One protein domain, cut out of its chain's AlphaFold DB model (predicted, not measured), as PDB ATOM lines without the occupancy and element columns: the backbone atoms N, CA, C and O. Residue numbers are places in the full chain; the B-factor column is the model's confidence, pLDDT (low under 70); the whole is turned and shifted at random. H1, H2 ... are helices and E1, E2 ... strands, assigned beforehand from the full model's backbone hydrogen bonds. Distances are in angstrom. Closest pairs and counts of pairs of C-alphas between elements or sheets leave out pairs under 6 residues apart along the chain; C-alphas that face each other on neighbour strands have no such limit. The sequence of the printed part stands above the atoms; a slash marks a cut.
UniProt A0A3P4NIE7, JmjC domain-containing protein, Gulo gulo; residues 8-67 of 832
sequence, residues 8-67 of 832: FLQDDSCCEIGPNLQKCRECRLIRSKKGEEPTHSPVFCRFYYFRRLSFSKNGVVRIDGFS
ATOM      1  N   PHE A   8     -28.403  -3.716 -69.571       89.69
ATOM      2  CA  PHE A   8     -28.038  -4.405 -70.817       89.69
ATOM      3  C   PHE A   8     -27.812  -3.406 -71.966       89.69
ATOM      4  O   PHE A   8     -28.301  -2.276 -71.919       89.69
ATOM      5  N   LEU A   9     -27.043  -3.792 -72.988       90.50
ATOM      6  CA  LEU A   9     -26.850  -2.978 -74.194       90.50
ATOM      7  C   LEU A   9     -28.106  -2.991 -75.073       90.50
ATOM      8  O   LEU A   9     -28.804  -3.995 -75.149       90.50
ATOM      9  N   GLN A  10     -28.383  -1.876 -75.751       92.44
ATOM     10  CA  GLN A  10     -29.463  -1.791 -76.732       92.44
ATOM     11  C   GLN A  10     -29.079  -2.572 -78.005       92.44
ATOM     12  O   GLN A  10     -28.196  -2.150 -78.747       92.44
ATOM     13  N   ASP A  11     -29.763  -3.682 -78.250       90.38
ATOM     14  CA  ASP A  11     -29.508  -4.711 -79.272       90.38
ATOM     15  C   ASP A  11     -30.502  -4.691 -80.453       90.38
ATOM     16  O   ASP A  11     -30.375  -5.454 -81.405       90.38
ATOM     17  N   ASP A  12     -31.474  -3.781 -80.411       89.69
ATOM     18  CA  ASP A  12     -32.497  -3.561 -81.437       89.69
ATOM     19  C   ASP A  12     -32.754  -2.043 -81.606       89.69
ATOM     20  O   ASP A  12     -32.183  -1.188 -80.910       89.69
ATOM     21  N   SER A  13     -33.586  -1.654 -82.567       89.25
ATOM     22  CA  SER A  13     -33.917  -0.266 -82.845       89.25
ATOM     23  C   SER A  13     -34.730   0.369 -81.711       89.25
ATOM     24  O   SER A  13     -35.570  -0.250 -81.054       89.25
ATOM     25  N   CYS A  14     -34.582   1.684 -81.531       90.50
ATOM     26  CA  CYS A  14     -35.446   2.430 -80.614       90.50
ATOM     27  C   CYS A  14     -36.926   2.475 -81.043       90.50
ATOM     28  O   CYS A  14     -37.716   3.134 -80.360       90.50
ATOM     29  N   CYS A  15     -37.313   1.887 -82.181       85.69
ATOM     30  CA  CYS A  15     -38.720   1.758 -82.525       85.69
ATOM     31  C   CYS A  15     -39.391   0.567 -81.850       85.69
ATOM     32  O   CYS A  15     -40.460   0.780 -81.271       85.69
ATOM     33  N   GLU A  16     -38.739  -0.593 -81.860       86.06
ATOM     34  CA  GLU A  16     -39.351  -1.871 -81.488       86.06
ATOM     35  C   GLU A  16     -39.243  -2.152 -79.982       86.06
ATOM     36  O   GLU A  16     -40.214  -2.576 -79.358       86.06
ATOM     37  N   ILE A  17     -38.120  -1.778 -79.351       85.50
ATOM     38  CA  ILE A  17     -37.857  -2.004 -77.912       85.50
ATOM     39  C   ILE A  17     -38.932  -1.395 -76.989       85.50
ATOM     40  O   ILE A  17     -39.177  -1.896 -75.888       85.50
ATOM     41  N   GLY A  18     -39.589  -0.305 -77.398       79.62
ATOM     42  CA  GLY A  18     -40.771   0.174 -76.683       79.62
ATOM     43  C   GLY A  18     -41.256   1.579 -77.060       79.62
ATOM     44  O   GLY A  18     -40.455   2.478 -77.333       79.62
ATOM     45  N   PRO A  19     -42.578   1.837 -76.987       77.12
ATOM     46  CA  PRO A  19     -43.194   3.076 -77.476       77.12
ATOM     47  C   PRO A  19     -42.787   4.334 -76.694       77.12
ATOM     48  O   PRO A  19     -42.870   5.438 -77.235       77.12
ATOM     49  N   ASN A  20     -42.342   4.165 -75.444       81.44
ATOM     50  CA  ASN A  20     -41.945   5.242 -74.533       81.44
ATOM     51  C   ASN A  20     -40.427   5.520 -74.536       81.44
ATOM     52  O   ASN A  20     -39.975   6.422 -73.831       81.44
ATOM     53  N   LEU A  21     -39.627   4.756 -75.293       87.88
ATOM     54  CA  LEU A  21     -38.174   4.929 -75.346       87.88
ATOM     55  C   LEU A  21     -37.788   6.149 -76.201       87.88
ATOM     56  O   LEU A  21     -38.404   6.445 -77.228       87.88
ATOM     57  N   GLN A  22     -36.733   6.870 -75.806       89.00
ATOM     58  CA  GLN A  22     -36.286   8.056 -76.539       89.00
ATOM     59  C   GLN A  22     -35.578   7.681 -77.854       89.00
ATOM     60  O   GLN A  22     -34.380   7.383 -77.884       89.00
ATOM     61  N   LYS A  23     -36.339   7.739 -78.951       90.31
ATOM     62  CA  LYS A  23     -35.903   7.394 -80.313       90.31
ATOM     63  C   LYS A  23     -34.753   8.271 -80.830       90.31
ATOM     64  O   LYS A  23     -34.745   9.482 -80.575       90.31
ATOM     65  N   CYS A  24     -33.820   7.693 -81.595       91.56
ATOM     66  CA  CYS A  24     -32.801   8.445 -82.349       91.56
ATOM     67  C   CYS A  24     -33.417   9.288 -83.487       91.56
ATOM     68  O   CYS A  24     -34.643   9.358 -83.620       91.56
ATOM     69  N   ARG A  25     -32.577   9.966 -84.278       87.44
ATOM     70  CA  ARG A  25     -32.962  10.711 -85.492       87.44
ATOM     71  C   ARG A  25     -33.662   9.806 -86.516       87.44
ATOM     72  O   ARG A  25     -34.764  10.111 -86.952       87.44
ATOM     73  N   GLU A  26     -33.054   8.676 -86.839       86.56
ATOM     74  CA  GLU A  26     -33.444   7.738 -87.897       86.56
ATOM     75  C   GLU A  26     -34.767   7.043 -87.540       86.56
ATOM     76  O   GLU A  26     -35.760   7.188 -88.249       86.56
ATOM     77  N   CYS A  27     -34.850   6.444 -86.345       87.25
ATOM     78  CA  CYS A  27     -36.084   5.878 -85.784       87.25
ATOM     79  C   CYS A  27     -37.230   6.901 -85.600       87.25
ATOM     80  O   CYS A  27     -38.367   6.511 -85.327       87.25
ATOM     81  N   ARG A  28     -36.972   8.213 -85.703       84.44
ATOM     82  CA  ARG A  28     -38.035   9.232 -85.764       84.44
ATOM     83  C   ARG A  28     -38.566   9.447 -87.175       84.44
ATOM     84  O   ARG A  28     -39.774   9.602 -87.307       84.44
ATOM     85  N   LEU A  29     -37.702   9.428 -88.190       75.56
ATOM     86  CA  LEU A  29     -38.096   9.588 -89.593       75.56
ATOM     87  C   LEU A  29     -38.993   8.430 -90.049       75.56
ATOM     88  O   LEU A  29     -40.058   8.672 -90.611       75.56
ATOM     89  N   ILE A  30     -38.626   7.191 -89.699       69.19
ATOM     90  CA  ILE A  30     -39.396   5.978 -90.034       69.19
ATOM     91  C   ILE A  30     -40.845   6.083 -89.529       69.19
ATOM     92  O   ILE A  30     -41.780   5.808 -90.270       69.19
ATOM     93  N   ARG A  31     -41.068   6.576 -88.299       57.69
ATOM     94  CA  ARG A  31     -42.421   6.675 -87.708       57.69
ATOM     95  C   ARG A  31     -43.347   7.684 -88.414       57.69
ATOM     96  O   ARG A  31     -44.547   7.674 -88.145       57.69
ATOM     97  N   SER A  32     -42.817   8.560 -89.271       54.34
ATOM     98  CA  SER A  32     -43.628   9.468 -90.094       54.34
ATOM     99  C   SER A  32     -44.227   8.770 -91.319       54.34
ATOM    100  O   SER A  32     -45.307   9.158 -91.761       54.34
ATOM    101  N   LYS A  33     -43.580   7.713 -91.832       57.44
ATOM    102  CA  LYS A  33     -44.138   6.837 -92.865       57.44
ATOM    103  C   LYS A  33     -45.065   5.795 -92.222       57.44
ATOM    104  O   LYS A  33     -44.618   4.761 -91.735       57.44
ATOM    105  N   LYS A  34     -46.375   6.050 -92.209       41.50
ATOM    106  CA  LYS A  34     -47.377   5.030 -91.846       41.50
ATOM    107  C   LYS A  34     -47.814   4.253 -93.091       41.50
ATOM    108  O   LYS A  34     -48.562   4.808 -93.888       41.50
ATOM    109  N   GLY A  35     -47.428   2.982 -93.209       53.03
ATOM    110  CA  GLY A  35     -48.016   2.061 -94.197       53.03
ATOM    111  C   GLY A  35     -47.114   0.911 -94.651       53.03
ATOM    112  O   GLY A  35     -47.627  -0.136 -95.021       53.03
ATOM    113  N   GLU A  36     -45.794   1.092 -94.598       51.28
ATOM    114  CA  GLU A  36     -44.795   0.105 -95.036       51.28
ATOM    115  C   GLU A  36     -44.404  -0.847 -93.881       51.28
ATOM    116  O   GLU A  36     -44.429  -0.450 -92.711       51.28
ATOM    117  N   GLU A  37     -44.039  -2.099 -94.190       50.25
ATOM    118  CA  GLU A  37     -43.486  -3.041 -93.198       50.25
ATOM    119  C   GLU A  37     -42.088  -2.596 -92.707       50.25
ATOM    120  O   GLU A  37     -41.350  -1.947 -93.453       50.25
ATOM    121  N   PRO A  38     -41.681  -2.940 -91.468       51.25
ATOM    122  CA  PRO A  38     -40.397  -2.525 -90.900       51.25
ATOM    123  C   PRO A  38     -39.211  -3.329 -91.469       51.25
ATOM    124  O   PRO A  38     -38.600  -4.145 -90.787       51.25
ATOM    125  N   THR A  39     -38.833  -3.056 -92.718       53.69
ATOM    126  CA  THR A  39     -37.673  -3.653 -93.419       53.69
ATOM    127  C   THR A  39     -36.312  -3.063 -93.011       53.69
ATOM    128  O   THR A  39     -35.275  -3.407 -93.575       53.69
ATOM    129  N   HIS A  40     -36.285  -2.150 -92.038       63.91
ATOM    130  CA  HIS A  40     -35.117  -1.332 -91.716       63.91
ATOM    131  C   HIS A  40     -34.272  -1.947 -90.589       63.91
ATOM    132  O   HIS A  40     -34.638  -1.860 -89.417       63.91
ATOM    133  N   SER A  41     -33.115  -2.516 -90.948       77.94
ATOM    134  CA  SER A  41     -32.193  -3.207 -90.028       77.94
ATOM    135  C   SER A  41     -31.891  -2.412 -88.737       77.94
ATOM    136  O   SER A  41     -31.675  -1.192 -88.801       77.94
ATOM    137  N   PRO A  42     -31.838  -3.068 -87.555       80.81
ATOM    138  CA  PRO A  42     -31.653  -2.388 -86.272       80.81
ATOM    139  C   PRO A  42     -30.297  -1.685 -86.136       80.81
ATOM    140  O   PRO A  42     -30.212  -0.690 -85.413       80.81
ATOM    141  N   VAL A  43     -29.274  -2.130 -86.876       82.44
ATOM    142  CA  VAL A  43     -27.908  -1.571 -86.851       82.44
ATOM    143  C   VAL A  43     -27.857  -0.089 -87.244       82.44
ATOM    144  O   VAL A  43     -27.005   0.657 -86.773       82.44
ATOM    145  N   PHE A  44     -28.817   0.377 -88.050       84.94
ATOM    146  CA  PHE A  44     -28.953   1.786 -88.433       84.94
ATOM    147  C   PHE A  44     -29.496   2.682 -87.300       84.94
ATOM    148  O   PHE A  44     -29.590   3.905 -87.448       84.94
ATOM    149  N   CYS A  45     -29.889   2.115 -86.156       90.88
ATOM    150  CA  CYS A  45     -30.249   2.899 -84.986       90.88
ATOM    151  C   CYS A  45     -28.980   3.409 -84.290       90.88
ATOM    152  O   CYS A  45     -28.238   2.628 -83.713       90.88
ATOM    153  N   ARG A  46     -28.772   4.732 -84.218       91.31
ATOM    154  CA  ARG A  46     -27.574   5.363 -83.601       91.31
ATOM    155  C   ARG A  46     -27.302   5.015 -82.128       91.31
ATOM    156  O   ARG A  46     -26.303   5.472 -81.580       91.31
ATOM    157  N   PHE A  47     -28.197   4.274 -81.477       93.38
ATOM    158  CA  PHE A  47     -28.065   3.801 -80.097       93.38
ATOM    159  C   PHE A  47     -27.832   2.283 -79.973       93.38
ATOM    160  O   PHE A  47     -27.592   1.823 -78.856       93.38
ATOM    161  N   TYR A  48     -27.866   1.547 -81.090       92.00
ATOM    162  CA  TYR A  48     -27.480   0.138 -81.203       92.00
ATOM    163  C   TYR A  48     -26.044  -0.063 -80.691       92.00
ATOM    164  O   TYR A  48     -25.167   0.742 -81.006       92.00
ATOM    165  N   TYR A  49     -25.849  -1.064 -79.828       91.12
ATOM    166  CA  TYR A  49     -24.625  -1.353 -79.062       91.12
ATOM    167  C   TYR A  49     -23.902  -0.116 -78.487       91.12
ATOM    168  O   TYR A  49     -22.675  -0.048 -78.413       91.12
ATOM    169  N   PHE A  50     -24.683   0.872 -78.034       93.06
ATOM    170  CA  PHE A  50     -24.158   2.114 -77.463       93.06
ATOM    171  C   PHE A  50     -24.910   2.576 -76.213       93.06
ATOM    172  O   PHE A  50     -24.313   2.902 -75.185       93.06
ATOM    173  N   ARG A  51     -26.243   2.618 -76.284       94.06
ATOM    174  CA  ARG A  51     -27.078   2.954 -75.129       94.06
ATOM    175  C   ARG A  51     -27.222   1.736 -74.223       94.06
ATOM    176  O   ARG A  51     -27.470   0.638 -74.712       94.06
ATOM    177  N   ARG A  52     -27.178   1.956 -72.907       93.00
ATOM    178  CA  ARG A  52     -27.580   0.956 -71.910       93.00
ATOM    179  C   ARG A  52     -29.033   1.157 -71.481       93.00
ATOM    180  O   ARG A  52     -29.522   2.288 -71.376       93.00
ATOM    181  N   LEU A  53     -29.726   0.053 -71.248       93.06
ATOM    182  CA  LEU A  53     -31.125  -0.021 -70.842       93.06
ATOM    183  C   LEU A  53     -31.262  -0.896 -69.593       93.06
ATOM    184  O   LEU A  53     -30.498  -1.834 -69.406       93.06
ATOM    185  N   SER A  54     -32.257  -0.623 -68.753       91.88
ATOM    186  CA  SER A  54     -32.553  -1.428 -67.561       91.88
ATOM    187  C   SER A  54     -34.056  -1.660 -67.407       91.88
ATOM    188  O   SER A  54     -34.890  -0.859 -67.846       91.88
ATOM    189  N   PHE A  55     -34.430  -2.787 -66.796       88.62
ATOM    190  CA  PHE A  55     -35.823  -3.070 -66.450       88.62
ATOM    191  C   PHE A  55     -36.153  -2.468 -65.085       88.62
ATOM    192  O   PHE A  55     -35.597  -2.858 -64.062       88.62
ATOM    193  N   SER A  56     -37.108  -1.536 -65.048       84.19
ATOM    194  CA  SER A  56     -37.668  -1.079 -63.773       84.19
ATOM    195  C   SER A  56     -38.440  -2.202 -63.068       84.19
ATOM    196  O   SER A  56     -38.923  -3.130 -63.715       84.19
ATOM    197  N   LYS A  57     -38.649  -2.074 -61.748       81.19
ATOM    198  CA  LYS A  57     -39.391  -3.045 -60.909       81.19
ATOM    199  C   LYS A  57     -40.803  -3.398 -61.419       81.19
ATOM    200  O   LYS A  57     -41.355  -4.412 -61.015       81.19
ATOM    201  N   ASN A  58     -41.366  -2.588 -62.317       82.06
ATOM    202  CA  ASN A  58     -42.683  -2.779 -62.927       82.06
ATOM    203  C   ASN A  58     -42.592  -3.379 -64.351       82.06
ATOM    204  O   ASN A  58     -43.535  -3.260 -65.128       82.06
ATOM    205  N   GLY A  59     -41.441  -3.934 -64.749       81.44
ATOM    206  CA  GLY A  59     -41.205  -4.524 -66.074       81.44
ATOM    207  C   GLY A  59     -41.017  -3.524 -67.225       81.44
ATOM    208  O   GLY A  59     -40.777  -3.939 -68.357       81.44
ATOM    209  N   VAL A  60     -41.100  -2.214 -66.967       84.94
ATOM    210  CA  VAL A  60     -40.947  -1.169 -67.994       84.94
ATOM    211  C   VAL A  60     -39.465  -0.867 -68.224       84.94
ATOM    212  O   VAL A  60     -38.755  -0.540 -67.268       84.94
ATOM    213  N   VAL A  61     -39.023  -0.932 -69.484       88.12
ATOM    214  CA  VAL A  61     -37.666  -0.573 -69.935       88.12
ATOM    215  C   VAL A  61     -37.392   0.920 -69.717       88.12
ATOM    216  O   VAL A  61     -38.251   1.765 -69.988       88.12
ATOM    217  N   ARG A  62     -36.191   1.258 -69.240       89.50
ATOM    218  CA  ARG A  62     -35.702   2.633 -69.046       89.50
ATOM    219  C   ARG A  62     -34.282   2.790 -69.585       89.50
ATOM    220  O   ARG A  62     -33.597   1.806 -69.829       89.50
ATOM    221  N   ILE A  63     -33.871   4.040 -69.794       91.12
ATOM    222  CA  ILE A  63     -32.504   4.389 -70.203       91.12
ATOM    223  C   ILE A  63     -31.612   4.374 -68.964       91.12
ATOM    224  O   ILE A  63     -31.915   5.060 -67.991       91.12
ATOM    225  N   ASP A  64     -30.513   3.634 -69.053       90.75
ATOM    226  CA  ASP A  64     -29.550   3.389 -67.974       90.75
ATOM    227  C   ASP A  64     -28.175   4.023 -68.281       90.75
ATOM    228  O   ASP A  64     -27.142   3.653 -67.736       90.75
ATOM    229  N   GLY A  65     -28.164   4.993 -69.200       92.44
ATOM    230  CA  GLY A  65     -26.966   5.675 -69.681       92.44
ATOM    231  C   GLY A  65     -26.385   5.039 -70.945       92.44
ATOM    232  O   GLY A  65     -27.110   4.697 -71.881       92.44
ATOM    233  N   PHE A  66     -25.060   4.951 -70.979       93.69
ATOM    234  CA  PHE A  66     -24.227   4.480 -72.088       93.69
ATOM    235  C   PHE A  66     -23.049   3.701 -71.489       93.69
ATOM    236  O   PHE A  66     -22.731   3.908 -70.315       93.69
ATOM    237  N   SER A  67     -22.419   2.810 -72.255       90.50
ATOM    238  CA  SER A  67     -21.243   2.067 -71.774       90.50
ATOM    239  C   SER A  67     -20.049   2.992 -71.512       90.50
ATOM    240  O   SER A  67     -19.944   4.051 -72.131       90.50
TER     241      SER A  67
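What this domain is: This is residues 8 to 67 of the 832 residues of the protein "JmjC domain-containing protein" of Gulo gulo (UniProt A0A3P4NIE7). Little regular structure is here: a small hairpin of two strands, E1 and E2, forms one end, and loops lead from it to one short helix, H1, with the loop of residues 32 to 37 sticking out at the far end. The 60 printed residues hold H1, E1 and E2 in that order, 16 residues in named elements, class mixed; the sheet is antiparallel. The whole is compact, radius of gyration of the C-alphas 11.8 A, spanning 35 by 23 by 15 A.

Where its parts are: Find C-alpha 51 at (-27.078, 2.954, -75.129); E1, residues 51 to 55, runs 13.7 A from there. E2, residues 61 to 66, runs 14.5 A to C-alpha 66 at (-24.227, 4.480, -72.088). H1 is residues 26 to 30, 6.6 A.

How they stand to each other: E1 and E2 are a hairpin at 145 degrees; look for N 62 and O 54, 2.8 A apart. Residues 8 to 9 pair antiparallel with 52 to 53 of E1. H1 and E2 are apart. H1's O i to N i+4 pair is within hydrogen-bond range.

The domain as a whole: The C-alphas of Gly 35 and Ser 67 are farthest apart, 34.9 A. The printed part has no cut; H1 to E1 is a long link of 20 residues. Residues 30 to 40 have pLDDT under 70.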